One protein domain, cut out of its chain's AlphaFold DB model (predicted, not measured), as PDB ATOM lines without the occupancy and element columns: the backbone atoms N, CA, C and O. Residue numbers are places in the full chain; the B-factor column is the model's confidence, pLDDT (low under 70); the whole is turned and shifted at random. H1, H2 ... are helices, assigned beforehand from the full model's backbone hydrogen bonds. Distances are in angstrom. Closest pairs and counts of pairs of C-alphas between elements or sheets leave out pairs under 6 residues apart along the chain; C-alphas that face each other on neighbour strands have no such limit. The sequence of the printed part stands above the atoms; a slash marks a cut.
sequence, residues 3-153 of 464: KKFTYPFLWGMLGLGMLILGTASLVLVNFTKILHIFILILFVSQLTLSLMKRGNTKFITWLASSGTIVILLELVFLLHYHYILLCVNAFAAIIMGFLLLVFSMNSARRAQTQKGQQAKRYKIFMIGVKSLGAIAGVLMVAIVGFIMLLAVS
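This is residues 3 to 153 of the 464 residues of the protein "Abhydrolase_3 domain-containing protein" of Lederbergia galactosidilyticus (UniProt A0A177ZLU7). The longest helix, H5, makes one edge of an up-and-down bundle of five helices, each running against the one before; H4 and H1 pack closely in the middle, with H2 and H3 beyond them. Residues 113 to 129 stick out at one end. The printed part has 151 residues with helices H1 to H5, no named strand; it is all helix and compact, with radius of gyration of the C-alphas 17.0 A, spanning 56 by 35 by 23 A.

H5, residues 119 to 152, and H4, residues 83 to 112, form a hairpin at a shallow tilt of 6 degrees; H5 touches H4 with residues 148 to 152 alone, the closest C-alphas, of Val 152 and Ile 84, being 6.6 A apart. H4 touches H1, residues 3 to 27, opposite ways at a shallow tilt of 26 degrees; the closest C-alphas, of Gly 97 and Gly 15, are 3.7 A apart. H2, residues 29 to 52, forms hairpins with H1 and with H3, residues 58 to 79; the closest C-alphas are Thr 32 and Ser 25, and Leu 47 and Ala 64, each pair 5.0 A apart. H5 is apart from H2 and H3. Every O i to N i+4 pair is within hydrogen-bond range in H3, H4 and H5, against 16 of 21 in H1 and 18 of 20 in H2.

H5 is 46.6 A long, H4 43.6 A, H1 37.5 A, H2 34.8 A and H3 32.1 A. C-alpha 3 begins H1 at (162.684, 214.377, 148.294); C-alpha 152 ends H5 at (188.915, 245.062, 134.273).

The printed part has no cut and no long link. Mean pLDDT of the printed part is 77.9, with residues 108 to 139 among those under 70.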
ATOM      1  N   LYS A   3     161.462 213.655 147.843       48.09
ATOM      2  CA  LYS A   3     162.684 214.377 148.294       48.09
ATOM      3  C   LYS A   3     163.967 214.086 147.486       48.09
ATOM      4  O   LYS A   3     164.906 214.871 147.554       48.09
ATOM      5  N   LYS A   4     164.048 212.967 146.745       49.53
ATOM      6  CA  LYS A   4     165.270 212.576 146.001       49.53
ATOM      7  C   LYS A   4     165.463 213.377 144.703       49.53
ATOM      8  O   LYS A   4     166.597 213.519 144.262       49.53
ATOM      9  N   PHE A   5     164.381 213.909 144.126       48.47
ATOM     10  CA  PHE A   5     164.408 214.681 142.876       48.47
ATOM     11  C   PHE A   5     164.339 216.201 143.088       48.47
ATOM     12  O   PHE A   5     164.818 216.946 142.239       48.47
ATOM     13  N   THR A   6     163.817 216.673 144.226       59.88
ATOM     14  CA  THR A   6     163.661 218.112 144.499       59.88
ATOM     15  C   THR A   6     164.994 218.839 144.687       59.88
ATOM     16  O   THR A   6     165.175 219.919 144.143       59.88
ATOM     17  N   TYR A   7     165.961 218.252 145.401       70.62
ATOM     18  CA  TYR A   7     167.244 218.921 145.659       70.62
ATOM     19  C   TYR A   7     168.120 219.108 144.409       70.62
ATOM     20  O   TYR A   7     168.594 220.221 144.207       70.62
ATOM     21  N   PRO A   8     168.345 218.090 143.548       72.62
ATOM     22  CA  PRO A   8     169.100 218.284 142.307       72.62
ATOM     23  C   PRO A   8     168.486 219.362 141.410       72.62
ATOM     24  O   PRO A   8     169.212 220.191 140.870       72.62
ATOM     25  N   PHE A   9     167.157 219.390 141.302       73.06
ATOM     26  CA  PHE A   9     166.448 220.406 140.529       73.06
ATOM     27  C   PHE A   9     166.670 221.821 141.089       73.06
ATOM     28  O   PHE A   9     167.041 222.714 140.334       73.06
ATOM     29  N   LEU A  10     166.544 222.013 142.409       80.06
ATOM     30  CA  LEU A  10     166.792 223.306 143.062       80.06
ATOM     31  C   LEU A  10     168.232 223.806 142.859       80.06
ATOM     32  O   LEU A  10     168.426 224.982 142.567       80.06
ATOM     33  N   TRP A  11     169.234 222.920 142.933       82.69
ATOM     34  CA  TRP A  11     170.623 223.282 142.619       82.69
ATOM     35  C   TRP A  11     170.797 223.713 141.161       82.69
ATOM     36  O   TRP A  11     171.517 224.668 140.894       82.69
ATOM     37  N   GLY A  12     170.114 223.046 140.227       76.75
ATOM     38  CA  GLY A  12     170.142 223.420 138.812       76.75
ATOM     39  C   GLY A  12     169.516 224.793 138.559       76.75
ATOM     40  O   GLY A  12     170.090 225.596 137.832       76.75
ATOM     41  N   MET A  13     168.387 225.090 139.211       82.00
ATOM     42  CA  MET A  13     167.718 226.394 139.119       82.00
ATOM     43  C   MET A  13     168.572 227.527 139.697       82.00
ATOM     44  O   MET A  13     168.721 228.560 139.047       82.00
ATOM     45  N   LEU A  14     169.172 227.327 140.879       88.12
ATOM     46  CA  LEU A  14     170.124 228.290 141.443       88.12
ATOM     47  C   LEU A  14     171.315 228.495 140.510       88.12
ATOM     48  O   LEU A  14     171.695 229.633 140.244       88.12
ATOM     49  N   GLY A  15     171.865 227.401 139.978       85.19
ATOM     50  CA  GLY A  15     173.019 227.456 139.095       85.19
ATOM     51  C   GLY A  15     172.748 228.248 137.814       85.19
ATOM     52  O   GLY A  15     173.539 229.109 137.433       85.19
ATOM     53  N   LEU A  16     171.591 228.017 137.187       83.19
ATOM     54  CA  LEU A  16     171.160 228.761 136.005       83.19
ATOM     55  C   LEU A  16     170.945 230.251 136.310       83.19
ATOM     56  O   LEU A  16     171.387 231.100 135.541       83.19
ATOM     57  N   GLY A  17     170.309 230.573 137.442       85.31
ATOM     58  CA  GLY A  17     170.102 231.957 137.872       85.31
ATOM     59  C   GLY A  17     171.418 232.709 138.081       85.31
ATOM     60  O   GLY A  17     171.568 233.823 137.586       85.31
ATOM     61  N   MET A  18     172.393 232.085 138.751       92.00
ATOM     62  CA  MET A  18     173.708 232.691 139.000       92.00
ATOM     63  C   MET A  18     174.481 232.931 137.702       92.00
ATOM     64  O   MET A  18     175.104 233.976 137.538       92.00
ATOM     65  N   LEU A  19     174.391 231.993 136.758       85.06
ATOM     66  CA  LEU A  19     175.031 232.103 135.451       85.06
ATOM     67  C   LEU A  19     174.454 233.270 134.631       85.06
ATOM     68  O   LEU A  19     175.209 234.086 134.098       85.06
ATOM     69  N   ILE A  20     173.121 233.366 134.555       85.69
ATOM     70  CA  ILE A  20     172.421 234.418 133.802       85.69
ATOM     71  C   ILE A  20     172.684 235.787 134.431       85.69
ATOM     72  O   ILE A  20     173.100 236.705 133.728       85.69
ATOM     73  N   LEU A  21     172.467 235.927 135.741       92.06
ATOM     74  CA  LEU A  21     172.606 237.214 136.421       92.06
ATOM     75  C   LEU A  21     174.061 237.671 136.503       92.06
ATOM     76  O   LEU A  21     174.326 238.845 136.267       92.06
ATOM     77  N   GLY A  22     175.004 236.755 136.756       89.56
ATOM     78  CA  GLY A  22     176.431 237.067 136.735       89.56
ATOM     79  C   GLY A  22     176.868 237.586 135.366       89.56
ATOM     80  O   GLY A  22     177.485 238.643 135.278       89.56
ATOM     81  N   THR A  23     176.457 236.926 134.280       85.69
ATOM     82  CA  THR A  23     176.775 237.390 132.917       85.69
ATOM     83  C   THR A  23     176.103 238.728 132.601       85.69
ATOM     84  O   THR A  23     176.752 239.645 132.104       85.69
ATOM     85  N   ALA A  24     174.813 238.868 132.922       89.00
ATOM     86  CA  ALA A  24     174.065 240.098 132.682       89.00
ATOM     87  C   ALA A  24     174.654 241.293 133.449       89.00
ATOM     88  O   ALA A  24     174.690 242.395 132.911       89.00
ATOM     89  N   SER A  25     175.155 241.083 134.671       90.31
ATOM     90  CA  SER A  25     175.719 242.143 135.518       90.31
ATOM     91  C   SER A  25     176.968 242.811 134.939       90.31
ATOM     92  O   SER A  25     177.187 243.997 135.189       90.31
ATOM     93  N   LEU A  26     177.738 242.080 134.123       86.06
ATOM     94  CA  LEU A  26     178.942 242.585 133.457       86.06
ATOM     95  C   LEU A  26     178.631 243.508 132.279       86.06
ATOM     96  O   LEU A  26     179.488 244.278 131.863       86.06
ATOM     97  N   VAL A  27     177.426 243.403 131.722       84.81
ATOM     98  CA  VAL A  27     177.077 244.014 130.439       84.81
ATOM     99  C   VAL A  27     175.978 245.066 130.602       84.81
ATOM    100  O   VAL A  27     176.015 246.128 129.984       84.81
ATOM    101  N   LEU A  28     175.008 244.815 131.481       88.62
ATOM    102  CA  LEU A  28     173.916 245.729 131.801       88.62
ATOM    103  C   LEU A  28     174.344 246.719 132.893       88.62
ATOM    104  O   LEU A  28     173.808 246.702 134.002       88.62
ATOM    105  N   VAL A  29     175.294 247.597 132.560       86.81
ATOM    106  CA  VAL A  29     175.942 248.541 133.499       86.81
ATOM    107  C   VAL A  29     174.950 249.426 134.271       86.81
ATOM    108  O   VAL A  29     175.141 249.714 135.447       86.81
ATOM    109  N   ASN A  30     173.814 249.759 133.654       85.44
ATOM    110  CA  ASN A  30     172.752 250.558 134.277       85.44
ATOM    111  C   ASN A  30     171.897 249.797 135.304       85.44
ATOM    112  O   ASN A  30     171.109 250.404 136.028       85.44
ATOM    113  N   PHE A  31     172.036 248.473 135.374       89.12
ATOM    114  CA  PHE A  31     171.264 247.601 136.259       89.12
ATOM    115  C   PHE A  31     172.143 246.838 137.249       89.12
ATOM    116  O   PHE A  31     171.624 246.045 138.033       89.12
ATOM    117  N   THR A  32     173.455 247.089 137.260       87.12
ATOM    118  CA  THR A  32     174.428 246.303 138.020       87.12
ATOM    119  C   THR A  32     174.052 246.156 139.494       87.12
ATOM    120  O   THR A  32     173.927 245.034 139.972       87.12
ATOM    121  N   LYS A  33     173.771 247.245 140.224       89.56
ATOM    122  CA  LYS A  33     173.409 247.149 141.656       89.56
ATOM    123  C   LYS A  33     172.174 246.273 141.895       89.56
ATOM    124  O   LYS A  33     172.171 245.449 142.803       89.56
ATOM    125  N   ILE A  34     171.147 246.416 141.056       93.19
ATOM    126  CA  ILE A  34     169.914 245.623 141.152       93.19
ATOM    127  C   ILE A  34     170.211 244.145 140.870       93.19
ATOM    128  O   ILE A  34     169.771 243.276 141.617       93.19
ATOM    129  N   LEU A  35     170.992 243.852 139.829       93.62
ATOM    130  CA  LEU A  35     171.390 242.487 139.484       93.62
ATOM    131  C   LEU A  35     172.189 241.831 140.617       93.62
ATOM    132  O   LEU A  35     171.920 240.682 140.954       93.62
ATOM    133  N   HIS A  36     173.089 242.570 141.266       94.25
ATOM    134  CA  HIS A  36     173.870 242.069 142.399       94.25
ATOM    135  C   HIS A  36     173.042 241.839 143.670       94.25
ATOM    136  O   HIS A  36     173.318 240.899 144.408       94.25
ATOM    137  N   ILE A  37     171.957 242.590 143.892       96.06
ATOM    138  CA  ILE A  37     170.977 242.255 144.942       96.06
ATOM    139  C   ILE A  37     170.343 240.881 144.664       96.06
ATOM    140  O   ILE A  37     170.207 240.062 145.574       96.06
ATOM    141  N   PHE A  38     169.995 240.581 143.410       96.69
ATOM    142  CA  PHE A  38     169.474 239.258 143.055       96.69
ATOM    143  C   PHE A  38     170.538 238.156 143.157       96.69
ATOM    144  O   PHE A  38     170.229 237.066 143.641       96.69
ATOM    145  N   ILE A  39     171.787 238.425 142.766       95.25
ATOM    146  CA  ILE A  39     172.908 237.485 142.941       95.25
ATOM    147  C   ILE A  39     173.114 237.173 144.431       95.25
ATOM    148  O   ILE A  39     173.211 236.001 144.802       95.25
ATOM    149  N   LEU A  40     173.073 238.186 145.299       96.44
ATOM    150  CA  LEU A  40     173.140 238.022 146.750       96.44
ATOM    151  C   LEU A  40     172.029 237.093 147.269       96.44
ATOM    152  O   LEU A  40     172.309 236.162 148.026       96.44
ATOM    153  N   ILE A  41     170.782 237.276 146.817       96.62
ATOM    154  CA  ILE A  41     169.655 236.396 147.180       96.62
ATOM    155  C   ILE A  41     169.918 234.943 146.752       96.62
ATOM    156  O   ILE A  41     169.615 234.007 147.504       96.62
ATOM    157  N   LEU A  42     170.501 234.726 145.569       95.38
ATOM    158  CA  LEU A  42     170.855 233.385 145.100       95.38
ATOM    159  C   LEU A  42     171.937 232.738 145.971       95.38
ATOM    160  O   LEU A  42     171.814 231.556 146.300       95.38
ATOM    161  N   PHE A  43     172.955 233.487 146.398       96.19
ATOM    162  CA  PHE A  43     173.988 232.964 147.295       96.19
ATOM    163  C   PHE A  43     173.466 232.687 148.709       96.19
ATOM    164  O   PHE A  43     173.806 231.655 149.293       96.19
ATOM    165  N   VAL A  44     172.573 233.526 149.241       95.94
ATOM    166  CA  VAL A  44     171.869 233.249 150.508       95.94
ATOM    167  C   VAL A  44     171.023 231.977 150.388       95.94
ATOM    168  O   VAL A  44     171.021 231.130 151.288       95.94
ATOM    169  N   SER A  45     170.356 231.784 149.249       93.31
ATOM    170  CA  SER A  45     169.582 230.573 148.961       93.31
ATOM    171  C   SER A  45     170.478 229.331 148.863       93.31
ATOM    172  O   SER A  45     170.151 228.292 149.439       93.31
ATOM    173  N   GLN A  46     171.640 229.434 148.203       93.31
ATOM    174  CA  GLN A  46     172.658 228.376 148.174       93.31
ATOM    175  C   GLN A  46     173.120 228.009 149.585       93.31
ATOM    176  O   GLN A  46     173.187 226.820 149.916       93.31
ATOM    177  N   LEU A  47     173.461 229.004 150.407       93.25
ATOM    178  CA  LEU A  47     173.932 228.788 151.773       93.25
ATOM    179  C   LEU A  47     172.858 228.067 152.593       93.25
ATOM    180  O   LEU A  47     173.127 227.029 153.197       93.25
ATOM    181  N   THR A  48     171.618 228.545 152.516       90.50
ATOM    182  CA  THR A  48     170.469 227.949 153.209       90.50
ATOM    183  C   THR A  48     170.256 226.490 152.796       90.50
ATOM    184  O   THR A  48     170.183 225.607 153.652       90.50
ATOM    185  N   LEU A  49     170.234 226.191 151.491       87.50
ATOM    186  CA  LEU A  49     170.084 224.816 151.000       87.50
ATOM    187  C   LEU A  49     171.248 223.906 151.407       87.50
ATOM    188  O   LEU A  49     171.036 222.716 151.656       87.50
ATOM    189  N   SER A  50     172.464 224.453 151.483       87.38
ATOM    190  CA  SER A  50     173.647 223.722 151.949       87.38
ATOM    191  C   SER A  50     173.488 223.316 153.415       87.38
ATOM    192  O   SER A  50     173.700 222.152 153.747       87.38
ATOM    193  N   LEU A  51     173.022 224.233 154.266       85.44
ATOM    194  CA  LEU A  51     172.797 223.990 155.695       85.44
ATOM    195  C   LEU A  51     171.606 223.052 155.967       85.44
ATOM    196  O   LEU A  51     171.652 222.240 156.889       85.44
ATOM    197  N   MET A  52     170.549 223.106 155.149       82.88
ATOM    198  CA  MET A  52     169.370 222.236 155.298       82.88
ATOM    199  C   MET A  52     169.639 220.768 154.935       82.88
ATOM    200  O   MET A  52     168.897 219.867 155.349       82.88
ATOM    201  N   LYS A  53     170.668 220.492 154.129       74.12
ATOM    202  CA  LYS A  53     170.944 219.139 153.650       74.12
ATOM    203  C   LYS A  53     171.579 218.295 154.759       74.12
ATOM    204  O   LYS A  53     172.776 218.356 155.012       74.12
ATOM    205  N   ARG A  54     170.775 217.420 155.373       60.41
ATOM    206  CA  ARG A  54     171.255 216.405 156.327       60.41
ATOM    207  C   ARG A  54     172.197 215.416 155.625       60.41
ATOM    208  O   ARG A  54     171.759 214.635 154.780       60.41
ATOM    209  N   GLY A  55     173.481 215.468 155.977       63.44
ATOM    210  CA  GLY A  55     174.550 214.625 155.434       63.44
ATOM    211  C   GLY A  55     175.790 215.459 155.118       63.44
ATOM    212  O   GLY A  55     175.849 216.110 154.077       63.44
ATOM    213  N   ASN A  56     176.765 215.444 156.028       59.22
ATOM    214  CA  ASN A  56     177.971 216.265 155.947       59.22
ATOM    215  C   ASN A  56     178.954 215.683 154.920       59.22
ATOM    216  O   ASN A  56     179.795 214.845 155.242       59.22
ATOM    217  N   THR A  57     178.816 216.074 153.655       75.25
ATOM    218  CA  THR A  57     179.837 215.788 152.643       75.25
ATOM    219  C   THR A  57     180.766 216.988 152.521       75.25
ATOM    220  O   THR A  57     180.298 218.124 152.539       75.25
ATOM    221  N   LYS A  58     182.068 216.743 152.305       81.81
ATOM    222  CA  LYS A  58     183.076 217.801 152.075       81.81
ATOM    223  C   LYS A  58     182.609 218.858 151.061       81.81
ATOM    224  O   LYS A  58     182.892 220.038 151.211       81.81
ATOM    225  N   PHE A  59     181.849 218.429 150.051       80.44
ATOM    226  CA  PHE A  59     181.281 219.306 149.031       80.44
ATOM    227  C   PHE A  59     180.209 220.275 149.562       80.44
ATOM    228  O   PHE A  59     180.191 221.432 149.164       80.44
ATOM    229  N   ILE A  60     179.323 219.832 150.459       83.38
ATOM    230  CA  ILE A  60     178.275 220.696 151.031       83.38
ATOM    231  C   ILE A  60     178.875 221.707 152.008       83.38
ATOM    232  O   ILE A  60     178.476 222.868 151.993       83.38
ATOM    233  N   THR A  61     179.878 221.298 152.788       85.38
ATOM    234  CA  THR A  61     180.661 222.224 153.618       85.38
ATOM    235  C   THR A  61     181.334 223.287 152.752       85.38
ATOM    236  O   THR A  61     181.225 224.473 153.038       85.38
ATOM    237  N   TRP A  62     181.954 222.880 151.640       88.38
ATOM    238  CA  TRP A  62     182.580 223.803 150.693       88.38
ATOM    239  C   TRP A  62     181.578 224.778 150.049       88.38
ATOM    240  O   TRP A  62     181.871 225.970 149.945       88.38
ATOM    241  N   LEU A  63     180.376 224.320 149.672       87.06
ATOM    242  CA  LEU A  63     179.311 225.195 149.161       87.06
ATOM    243  C   LEU A  63     178.843 226.223 150.200       87.06
ATOM    244  O   LEU A  63     178.581 227.370 149.843       87.06
ATOM    245  N   ALA A  64     178.756 225.839 151.476       87.81
ATOM    246  CA  ALA A  64     178.401 226.763 152.549       87.81
ATOM    247  C   ALA A  64     179.501 227.817 152.783       87.81
ATOM    248  O   ALA A  64     179.213 229.015 152.828       87.81
ATOM    249  N   SER A  65     180.768 227.396 152.868       89.75
ATOM    250  CA  SER A  65     181.899 228.314 153.066       89.75
ATOM    251  C   SER A  65     182.056 229.290 151.898       89.75
ATOM    252  O   SER A  65     182.153 230.494 152.115       89.75
ATOM    253  N   SER A  66     182.027 228.789 150.659       89.38
ATOM    254  CA  SER A  66     182.132 229.635 149.461       89.38
ATOM    255  C   SER A  66     180.967 230.615 149.342       89.38
ATOM    256  O   SER A  66     181.200 231.794 149.094       89.38
ATOM    257  N   GLY A  67     179.731 230.170 149.598       90.19
ATOM    258  CA  GLY A  67     178.564 231.052 149.606       90.19
ATOM    259  C   GLY A  67     178.694 232.180 150.631       90.19
ATOM    260  O   GLY A  67     178.408 233.327 150.311       90.19
ATOM    261  N   THR A  68     179.205 231.880 151.828       92.75
ATOM    262  CA  THR A  68     179.427 232.888 152.881       92.75
ATOM    263  C   THR A  68     180.443 233.951 152.453       92.75
ATOM    264  O   THR A  68     180.190 235.139 152.627       92.75
ATOM    265  N   ILE A  69     181.565 233.540 151.852       93.62
ATOM    266  CA  ILE A  69     182.596 234.470 151.365       93.62
ATOM    267  C   ILE A  69     182.019 235.402 150.295       93.62
ATOM    268  O   ILE A  69     182.197 236.614 150.383       93.62
ATOM    269  N   VAL A  70     181.297 234.856 149.312       92.81
ATOM    270  CA  VAL A  70     180.729 235.668 148.226       92.81
ATOM    271  C   VAL A  70     179.642 236.612 148.744       92.81
ATOM    272  O   VAL A  70     179.611 237.763 148.333       92.81
ATOM    273  N   ILE A  71     178.812 236.185 149.704       95.94
ATOM    274  CA  ILE A  71     177.834 237.067 150.368       95.94
ATOM    275  C   ILE A  71     178.525 238.287 150.987       95.94
ATOM    276  O   ILE A  71     178.061 239.408 150.801       95.94
ATOM    277  N   LEU A  72     179.638 238.089 151.699       94.62
ATOM    278  CA  LEU A  72     180.383 239.196 152.303       94.62
ATOM    279  C   LEU A  72     180.953 240.140 151.236       94.62
ATOM    280  O   LEU A  72     180.826 241.355 151.377       94.62
ATOM    281  N   LEU A  73     181.521 239.604 150.153       93.50
ATOM    282  CA  LEU A  73     182.033 240.412 149.039       93.50
ATOM    283  C   LEU A  73     180.921 241.184 148.312       93.50
ATOM    284  O   LEU A  73     181.133 242.328 147.912       93.50
ATOM    285  N   GLU A  74     179.732 240.599 148.161       93.56
ATOM    286  CA  GLU A  74     178.557 241.272 147.594       93.56
ATOM    287  C   GLU A  74     178.077 242.420 148.475       93.56
ATOM    288  O   GLU A  74     177.789 243.505 147.975       93.56
ATOM    289  N   LEU A  75     178.049 242.228 149.795       94.44
ATOM    290  CA  LEU A  75     177.699 243.300 150.725       94.44
ATOM    291  C   LEU A  75     178.707 244.453 150.658       94.44
ATOM    292  O   LEU A  75     178.294 245.609 150.593       94.44
ATOM    293  N   VAL A  76     180.010 244.153 150.609       93.12
ATOM    294  CA  VAL A  76     181.046 245.186 150.436       93.12
ATOM    295  C   VAL A  76     180.854 245.925 149.113       93.12
ATOM    296  O   VAL A  76     180.871 247.150 149.116       93.12
ATOM    297  N   PHE A  77     180.606 245.219 148.006       91.00
ATOM    298  CA  PHE A  77     180.341 245.835 146.702       91.00
ATOM    299  C   PHE A  77     179.103 246.749 146.710       91.00
ATOM    300  O   PHE A  77     179.136 247.854 146.166       91.00
ATOM    301  N   LEU A  78     178.004 246.305 147.324       91.06
ATOM    302  CA  LEU A  78     176.756 247.070 147.380       91.06
ATOM    303  C   LEU A  78     176.885 248.342 148.233       91.06
ATOM    304  O   LEU A  78     176.211 249.332 147.940       91.06
ATOM    305  N   LEU A  79     177.753 248.329 149.250       89.69
ATOM    306  CA  LEU A  79     178.064 249.490 150.092       89.69
ATOM    307  C   LEU A  79     179.112 250.414 149.457       89.69
ATOM    308  O   LEU A  79     178.972 251.636 149.487       89.69
ATOM    309  N   HIS A  80     180.147 249.826 148.863       84.25
ATOM    310  CA  HIS A  80     181.306 250.498 148.294       84.25
ATOM    311  C   HIS A  80     181.477 250.016 146.855       84.25
ATOM    312  O   HIS A  80     182.115 248.996 146.582       84.25
ATOM    313  N   TYR A  81     180.847 250.733 145.924       82.12
ATOM    314  CA  TYR A  81     180.872 250.373 144.510       82.12
ATOM    315  C   TYR A  81     182.307 250.447 143.973       82.12
ATOM    316  O   TYR A  81     182.831 251.525 143.696       82.12
ATOM    317  N   HIS A  82     182.935 249.285 143.811       81.81
ATOM    318  CA  HIS A  82     184.243 249.142 143.185       81.81
ATOM    319  C   HIS A  82     184.139 248.203 141.993       81.81
ATOM    320  O   HIS A  82     183.693 247.061 142.115       81.81
ATOM    321  N   TYR A  83     184.616 248.664 140.839       80.31
ATOM    322  CA  TYR A  83     184.499 247.922 139.586       80.31
ATOM    323  C   TYR A  83     185.240 246.569 139.612       80.31
ATOM    324  O   TYR A  83     184.804 245.590 139.016       80.31
ATOM    325  N   ILE A  84     186.336 246.468 140.371       81.50
ATOM    326  CA  ILE A  84     187.037 245.190 140.575       81.50
ATOM    327  C   ILE A  84     186.151 244.201 141.345       81.50
ATOM    328  O   ILE A  84     186.069 243.035 140.963       81.50
ATOM    329  N   LEU A  85     185.458 244.658 142.396       85.50
ATOM    330  CA  LEU A  85     184.553 243.803 143.170       85.50
ATOM    331  C   LEU A  85     183.360 243.346 142.329       85.50
ATOM    332  O   LEU A  85     182.985 242.181 142.417       85.50
ATOM    333  N   LEU A  86     182.831 244.216 141.461       86.69
ATOM    334  CA  LEU A  86     181.837 243.846 140.449       86.69
ATOM    335  C   LEU A  86     182.313 242.637 139.627       86.69
ATOM    336  O   LEU A  86     181.632 241.612 139.586       86.69
ATOM    337  N   CYS A  87     183.502 242.724 139.021       84.81
ATOM    338  CA  CYS A  87     184.054 241.637 138.209       84.81
ATOM    339  C   CYS A  87     184.263 240.350 139.022       84.81
ATOM    340  O   CYS A  87     183.896 239.269 138.561       84.81
ATOM    341  N   VAL A  88     184.821 240.456 140.233       86.81
ATOM    342  CA  VAL A  88     185.067 239.308 141.125       86.81
ATOM    343  C   VAL A  88     183.759 238.612 141.507       86.81
ATOM    344  O   VAL A  88     183.665 237.387 141.418       86.81
ATOM    345  N   ASN A  89     182.735 239.375 141.884       91.00
ATOM    346  CA  ASN A  89     181.443 238.839 142.301       91.00
ATOM    347  C   ASN A  89     180.691 238.196 141.130       91.00
ATOM    348  O   ASN A  89     180.197 237.072 141.250       91.00
ATOM    349  N   ALA A  90     180.682 238.851 139.964       89.31
ATOM    350  CA  ALA A  90     180.120 238.282 138.744       89.31
ATOM    351  C   ALA A  90     180.821 236.968 138.360       89.31
ATOM    352  O   ALA A  90     180.164 235.990 138.001       89.31
ATOM    353  N   PHE A  91     182.149 236.901 138.499       86.75
ATOM    354  CA  PHE A  91     182.918 235.682 138.250       86.75
ATOM    355  C   PHE A  91     182.580 234.561 139.221       86.75
ATOM    356  O   PHE A  91     182.347 233.426 138.798       86.75
ATOM    357  N   ALA A  92     182.496 234.880 140.511       89.56
ATOM    358  CA  ALA A  92     182.092 233.923 141.526       89.56
ATOM    359  C   ALA A  92     180.693 233.361 141.232       89.56
ATOM    360  O   ALA A  92     180.500 232.145 141.302       89.56
ATOM    361  N   ALA A  93     179.741 234.212 140.830       91.19
ATOM    362  CA  ALA A  93     178.401 233.799 140.418       91.19
ATOM    363  C   ALA A  93     178.434 232.870 139.196       91.19
ATOM    364  O   ALA A  93     177.818 231.806 139.215       91.19
ATOM    365  N   ILE A  94     179.195 233.210 138.154       87.31
ATOM    366  CA  ILE A  94     179.277 232.409 136.924       87.31
ATOM    367  C   ILE A  94     179.913 231.038 137.192       87.31
ATOM    368  O   ILE A  94     179.353 230.013 136.792       87.31
ATOM    369  N   ILE A  95     181.033 230.992 137.922       86.12
ATOM    370  CA  ILE A  95     181.684 229.728 138.302       86.12
ATOM    371  C   ILE A  95     180.748 228.878 139.154       86.12
ATOM    372  O   ILE A  95     180.559 227.693 138.873       86.12
ATOM    373  N   MET A  96     180.159 229.466 140.197       88.69
ATOM    374  CA  MET A  96     179.257 228.741 141.084       88.69
ATOM    375  C   MET A  96     178.041 228.220 140.319       88.69
ATOM    376  O   MET A  96     177.652 227.062 140.482       88.69
ATOM    377  N   GLY A  97     177.509 229.036 139.407       88.06
ATOM    378  CA  GLY A  97     176.436 228.672 138.497       88.06
ATOM    379  C   GLY A  97     176.747 227.406 137.706       88.06
ATOM    380  O   GLY A  97     175.985 226.434 137.731       88.06
ATOM    381  N   PHE A  98     177.924 227.377 137.078       84.19
ATOM    382  CA  PHE A  98     178.409 226.220 136.330       84.19
ATOM    383  C   PHE A  98     178.590 224.977 137.219       84.19
ATOM    384  O   PHE A  98     178.120 223.887 136.877       84.19
ATOM    385  N   LEU A  99     179.217 225.126 138.389       84.50
ATOM    386  CA  LEU A  99     179.447 224.016 139.320       84.50
ATOM    387  C   LEU A  99     178.137 223.399 139.828       84.50
ATOM    388  O   LEU A  99     178.018 222.171 139.890       84.50
ATOM    389  N   LEU A 100     177.139 224.225 140.148       84.62
ATOM    390  CA  LEU A 100     175.822 223.769 140.595       84.62
ATOM    391  C   LEU A 100     175.044 223.052 139.485       84.62
ATOM    392  O   LEU A 100     174.397 222.037 139.759       84.62
ATOM    393  N   LEU A 101     175.157 223.505 138.232       82.00
ATOM    394  CA  LEU A 101     174.575 222.820 137.071       82.00
ATOM    395  C   LEU A 101     175.208 221.440 136.856       82.00
ATOM    396  O   LEU A 101     174.495 220.434 136.773       82.00
ATOM    397  N   VAL A 102     176.542 221.353 136.857       80.50
ATOM    398  CA  VAL A 102     177.262 220.074 136.738       80.50
ATOM    399  C   VAL A 102     176.892 219.133 137.889       80.50
ATOM    400  O   VAL A 102     176.624 217.943 137.675       80.50
ATOM    401  N   PHE A 103     176.823 219.653 139.116       80.75
ATOM    402  CA  PHE A 103     176.413 218.885 140.287       80.75
ATOM    403  C   PHE A 103     174.967 218.380 140.179       80.75
ATOM    404  O   PHE A 103     174.700 217.207 140.477       80.75
ATOM    405  N   SER A 104     174.044 219.229 139.723       80.19
ATOM    406  CA  SER A 104     172.641 218.889 139.481       80.19
ATOM    407  C   SER A 104     172.513 217.741 138.477       80.19
ATOM    408  O   SER A 104     171.910 216.709 138.790       80.19
ATOM    409  N   MET A 105     173.179 217.852 137.323       74.44
ATOM    410  CA  MET A 105     173.173 216.832 136.269       74.44
ATOM    411  C   MET A 105     173.755 215.495 136.747       74.44
ATOM    412  O   MET A 105     173.186 214.426 136.498       74.44
ATOM    413  N   ASN A 106     174.877 215.533 137.472       74.19
ATOM    414  CA  ASN A 106     175.508 214.332 138.018       74.19
ATOM    415  C   ASN A 106     174.640 213.658 139.091       74.19
ATOM    416  O   ASN A 106     174.557 212.426 139.142       74.19
ATOM    417  N   SER A 107     173.959 214.450 139.919       72.75
ATOM    418  CA  SER A 107     173.044 213.952 140.949       72.75
ATOM    419  C   SER A 107     171.782 213.336 140.340       72.75
ATOM    420  O   SER A 107     171.374 212.248 140.752       72.75
ATOM    421  N   ALA A 108     171.208 213.971 139.312       67.06
ATOM    422  CA  ALA A 108     170.076 213.438 138.555       67.06
ATOM    423  C   ALA A 108     170.426 212.097 137.886       67.06
ATOM    424  O   ALA A 108     169.661 211.136 137.978       67.06
ATOM    425  N   ARG A 109     171.632 211.983 137.308       65.31
ATOM    426  CA  ARG A 109     172.133 210.737 136.706       65.31
ATOM    427  C   ARG A 109     172.208 209.587 137.713       65.31
ATOM    428  O   ARG A 109     171.746 208.493 137.403       65.31
ATOM    429  N   ARG A 110     172.758 209.830 138.912       64.31
ATOM    430  CA  ARG A 110     172.850 208.818 139.986       64.31
ATOM    431  C   ARG A 110     171.472 208.353 140.467       64.31
ATOM    432  O   ARG A 110     171.315 207.187 140.817       64.31
ATOM    433  N   ALA A 111     170.475 209.240 140.459       58.94
ATOM    434  CA  ALA A 111     169.094 208.901 140.795       58.94
ATOM    435  C   ALA A 111     168.392 208.068 139.699       58.94
ATOM    436  O   ALA A 111     167.509 207.274 140.018       58.94
ATOM    437  N   GLN A 112     168.796 208.212 138.430       53.06
ATOM    438  CA  GLN A 112     168.199 207.518 137.276       53.06
ATOM    439  C   GLN A 112     168.806 206.136 136.979       53.06
ATOM    440  O   GLN A 112     168.106 205.282 136.444       53.06
ATOM    441  N   THR A 113     170.055 205.860 137.376       53.28
ATOM    442  CA  THR A 113     170.708 204.536 137.234       53.28
ATOM    443  C   THR A 113     170.020 203.385 137.994       53.28
ATOM    444  O   THR A 113     170.489 202.256 137.932       53.28
ATOM    445  N   GLN A 114     168.893 203.640 138.669       53.69
ATOM    446  CA  GLN A 114     168.056 202.638 139.340       53.69
ATOM    447  C   GLN A 114     166.858 202.119 138.508       53.69
ATOM    448  O   GLN A 114     166.073 201.340 139.041       53.69
ATOM    449  N   LYS A 115     166.675 202.496 137.230       48.19
ATOM    450  CA  LYS A 115     165.614 201.920 136.366       48.19
ATOM    451  C   LYS A 115     166.138 201.533 134.972       48.19
ATOM    452  O   LYS A 115     166.900 202.276 134.362       48.19
ATOM    453  N   GLY A 116     165.771 200.327 134.527       54.91
ATOM    454  CA  GLY A 116     166.410 199.562 133.448       54.91
ATOM    455  C   GLY A 116     166.144 199.969 131.984       54.91
ATOM    456  O   GLY A 116     165.391 200.882 131.672       54.91
ATOM    457  N   GLN A 117     166.863 199.246 131.113       44.06
ATOM    458  CA  GLN A 117     166.795 198.985 129.657       44.06
ATOM    459  C   GLN A 117     166.261 199.983 128.599       44.06
ATOM    460  O   GLN A 117     166.253 199.628 127.426       44.06
ATOM    461  N   GLN A 118     166.005 201.260 128.899       49.75
ATOM    462  CA  GLN A 118     165.845 202.317 127.867       49.75
ATOM    463  C   GLN A 118     167.152 203.113 127.616       49.75
ATOM    464  O   GLN A 118     167.161 204.284 127.239       49.75
ATOM    465  N   ALA A 119     168.300 202.473 127.864       56.16
ATOM    466  CA  ALA A 119     169.556 203.147 128.197       56.16
ATOM    467  C   ALA A 119     170.441 203.572 127.008       56.16
ATOM    468  O   ALA A 119     171.298 204.431 127.197       56.16
ATOM    469  N   LYS A 120     170.289 203.000 125.800       49.06
ATOM    470  CA  LYS A 120     171.264 203.183 124.696       49.06
ATOM    471  C   LYS A 120     171.014 204.449 123.858       49.06
ATOM    472  O   LYS A 120     171.929 205.253 123.709       49.06
ATOM    473  N   ARG A 121     169.776 204.682 123.392       46.12
ATOM    474  CA  ARG A 121     169.384 205.920 122.677       46.12
ATOM    475  C   ARG A 121     169.465 207.152 123.587       46.12
ATOM    476  O   ARG A 121     169.983 208.182 123.176       46.12
ATOM    477  N   TYR A 122     169.076 207.001 124.855       53.84
ATOM    478  CA  TYR A 122     169.241 208.038 125.876       53.84
ATOM    479  C   TYR A 122     170.717 208.297 126.228       53.84
ATOM    480  O   TYR A 122     171.090 209.445 126.426       53.84
ATOM    481  N   LYS A 123     171.597 207.274 126.245       53.50
ATOM    482  CA  LYS A 123     173.056 207.477 126.388       53.50
ATOM    483  C   LYS A 123     173.610 208.351 125.270       53.50
ATOM    484  O   LYS A 123     174.369 209.260 125.569       53.50
ATOM    485  N   ILE A 124     173.249 208.065 124.019       53.69
ATOM    486  CA  ILE A 124     173.736 208.805 122.847       53.69
ATOM    487  C   ILE A 124     173.199 210.242 122.869       53.69
ATOM    488  O   ILE A 124     173.985 211.175 122.745       53.69
ATOM    489  N   PHE A 125     171.906 210.431 123.155       50.72
ATOM    490  CA  PHE A 125     171.304 211.754 123.354       50.72
ATOM    491  C   PHE A 125     171.988 212.538 124.487       50.72
ATOM    492  O   PHE A 125     172.387 213.680 124.299       50.72
ATOM    493  N   MET A 126     172.221 211.910 125.644       54.53
ATOM    494  CA  MET A 126     172.912 212.532 126.781       54.53
ATOM    495  C   MET A 126     174.404 212.778 126.528       54.53
ATOM    496  O   MET A 126     174.963 213.685 127.134       54.53
ATOM    497  N   ILE A 127     175.071 211.986 125.684       56.53
ATOM    498  CA  ILE A 127     176.435 212.274 125.220       56.53
ATOM    499  C   ILE A 127     176.399 213.509 124.318       56.53
ATOM    500  O   ILE A 127     177.167 214.424 124.567       56.53
ATOM    501  N   GLY A 128     175.454 213.597 123.375       49.62
ATOM    502  CA  GLY A 128     175.244 214.789 122.547       49.62
ATOM    503  C   GLY A 128     174.983 216.051 123.376       49.62
ATOM    504  O   GLY A 128     175.681 217.042 123.205       49.62
ATOM    505  N   VAL A 129     174.066 215.989 124.349       56.34
ATOM    506  CA  VAL A 129     173.776 217.090 125.290       56.34
ATOM    507  C   VAL A 129     174.995 217.453 126.146       56.34
ATOM    508  O   VAL A 129     175.209 218.624 126.435       56.34
ATOM    509  N   LYS A 130     175.828 216.482 126.539       59.62
ATOM    510  CA  LYS A 130     177.072 216.746 127.282       59.62
ATOM    511  C   LYS A 130     178.151 217.378 126.421       59.62
ATOM    512  O   LYS A 130     178.824 218.274 126.905       59.62
ATOM    513  N   SER A 131     178.327 216.916 125.189       55.03
ATOM    514  CA  SER A 131     179.311 217.469 124.261       55.03
ATOM    515  C   SER A 131     178.913 218.887 123.852       55.03
ATOM    516  O   SER A 131     179.733 219.792 123.945       55.03
ATOM    517  N   LEU A 132     177.637 219.110 123.520       55.56
ATOM    518  CA  LEU A 132     177.081 220.443 123.262       55.56
ATOM    519  C   LEU A 132     177.148 221.338 124.503       55.56
ATOM    520  O   LEU A 132     177.544 222.490 124.391       55.56
ATOM    521  N   GLY A 133     176.831 220.814 125.688       62.94
ATOM    522  CA  GLY A 133     176.933 221.550 126.951       62.94
ATOM    523  C   GLY A 133     178.373 221.875 127.358       62.94
ATOM    524  O   GLY A 133     178.620 222.939 127.913       62.94
ATOM    525  N   ALA A 134     179.337 221.002 127.054       60.62
ATOM    526  CA  ALA A 134     180.758 221.248 127.287       60.62
ATOM    527  C   ALA A 134     181.308 222.296 126.314       60.62
ATOM    528  O   ALA A 134     181.993 223.213 126.749       60.62
ATOM    529  N   ILE A 135     180.959 222.210 125.026       65.56
ATOM    530  CA  ILE A 135     181.332 223.213 124.017       65.56
ATOM    531  C   ILE A 135     180.700 224.567 124.356       65.56
ATOM    532  O   ILE A 135     181.406 225.567 124.407       65.56
ATOM    533  N   ALA A 136     179.400 224.603 124.669       63.50
ATOM    534  CA  ALA A 136     178.718 225.815 125.119       63.50
ATOM    535  C   ALA A 136     179.330 226.368 126.415       63.50
ATOM    536  O   ALA A 136     179.488 227.576 126.544       63.50
ATOM    537  N   GLY A 137     179.732 225.499 127.348       65.69
ATOM    538  CA  GLY A 137     180.431 225.885 128.573       65.69
ATOM    539  C   GLY A 137     181.802 226.507 128.307       65.69
ATOM    540  O   GLY A 137     182.106 227.551 128.868       65.69
ATOM    541  N   VAL A 138     182.609 225.920 127.418       68.06
ATOM    542  CA  VAL A 138     183.917 226.470 127.018       68.06
ATOM    543  C   VAL A 138     183.750 227.805 126.297       68.06
ATOM    544  O   VAL A 138     184.433 228.765 126.644       68.06
ATOM    545  N   LEU A 139     182.815 227.897 125.347       69.00
ATOM    546  CA  LEU A 139     182.496 229.149 124.658       69.00
ATOM    547  C   LEU A 139     182.024 230.218 125.644       69.00
ATOM    548  O   LEU A 139     182.456 231.359 125.559       69.00
ATOM    549  N   MET A 140     181.195 229.850 126.620       70.81
ATOM    550  CA  MET A 140     180.730 230.773 127.645       70.81
ATOM    551  C   MET A 140     181.864 231.233 128.561       70.81
ATOM    552  O   MET A 140     181.954 232.421 128.840       70.81
ATOM    553  N   VAL A 141     182.764 230.340 128.983       69.94
ATOM    554  CA  VAL A 141     183.958 230.711 129.761       69.94
ATOM    555  C   VAL A 141     184.878 231.625 128.951       69.94
ATOM    556  O   VAL A 141     185.386 232.592 129.503       69.94
ATOM    557  N   ALA A 142     185.056 231.372 127.652       74.75
ATOM    558  CA  ALA A 142     185.848 232.230 126.776       74.75
ATOM    559  C   ALA A 142     185.208 233.616 126.600       74.75
ATOM    560  O   ALA A 142     185.891 234.623 126.751       74.75
ATOM    561  N   ILE A 143     183.894 233.680 126.354       75.50
ATOM    562  CA  ILE A 143     183.138 234.937 126.232       75.50
ATOM    563  C   ILE A 143     183.174 235.715 127.548       75.50
ATOM    564  O   ILE A 143     183.449 236.908 127.545       75.50
ATOM    565  N   VAL A 144     182.942 235.052 128.681       72.06
ATOM    566  CA  VAL A 144     182.995 235.675 130.011       72.06
ATOM    567  C   VAL A 144     184.412 236.135 130.333       72.06
ATOM    568  O   VAL A 144     184.582 237.253 130.803       72.06
ATOM    569  N   GLY A 145     185.429 235.323 130.039       74.81
ATOM    570  CA  GLY A 145     186.833 235.693 130.207       74.81
ATOM    571  C   GLY A 145     187.210 236.909 129.363       74.81
ATOM    572  O   GLY A 145     187.874 237.815 129.856       74.81
ATOM    573  N   PHE A 146     186.714 236.980 128.126       75.88
ATOM    574  CA  PHE A 146     186.904 238.128 127.245       75.88
ATOM    575  C   PHE A 146     186.177 239.380 127.756       75.88
ATOM    576  O   PHE A 146     186.794 240.436 127.878       75.88
ATOM    577  N   ILE A 147     184.901 239.270 128.141       73.19
ATOM    578  CA  ILE A 147     184.147 240.378 128.749       73.19
ATOM    579  C   ILE A 147     184.852 240.864 130.019       73.19
ATOM    580  O   ILE A 147     184.981 242.065 130.217       73.19
ATOM    581  N   MET A 148     185.365 239.959 130.854       69.94
ATOM    582  CA  MET A 148     186.105 240.325 132.063       69.94
ATOM    583  C   MET A 148     187.407 241.045 131.765       69.94
ATOM    584  O   MET A 148     187.726 242.016 132.444       69.94
ATOM    585  N   LEU A 149     188.139 240.603 130.748       74.50
ATOM    586  CA  LEU A 149     189.371 241.250 130.326       74.50
ATOM    587  C   LEU A 149     189.116 242.715 129.930       74.50
ATOM    588  O   LEU A 149     189.824 243.611 130.391       74.50
ATOM    589  N   LEU A 150     188.052 242.957 129.156       72.75
ATOM    590  CA  LEU A 150     187.603 244.300 128.771       72.75
ATOM    591  C   LEU A 150     187.050 245.104 129.957       72.75
ATOM    592  O   LEU A 150     187.241 246.315 130.048       72.75
ATOM    593  N   ALA A 151     186.348 244.439 130.872       70.81
ATOM    594  CA  ALA A 151     185.754 245.070 132.037       70.81
ATOM    595  C   ALA A 151     186.846 245.578 132.996       70.81
ATOM    596  O   ALA A 151     186.795 246.731 133.418       70.81
ATOM    597  N   VAL A 152     187.847 244.749 133.306       72.50
ATOM    598  CA  VAL A 152     188.915 245.062 134.273       72.50
ATOM    599  C   VAL A 152     189.852 246.161 133.771       72.50
ATOM    600  O   VAL A 152     190.278 246.997 134.566       72.50
ATOM    601  N   SER A 153     190.168 246.177 132.474       83.06
ATOM    602  CA  SER A 153     191.092 247.148 131.888       83.06
ATOM    603  C   SER A 153     190.412 247.954 130.782       83.06
ATOM    604  O   SER A 153     190.372 247.499 129.634       83.06
TER     605      SER A 153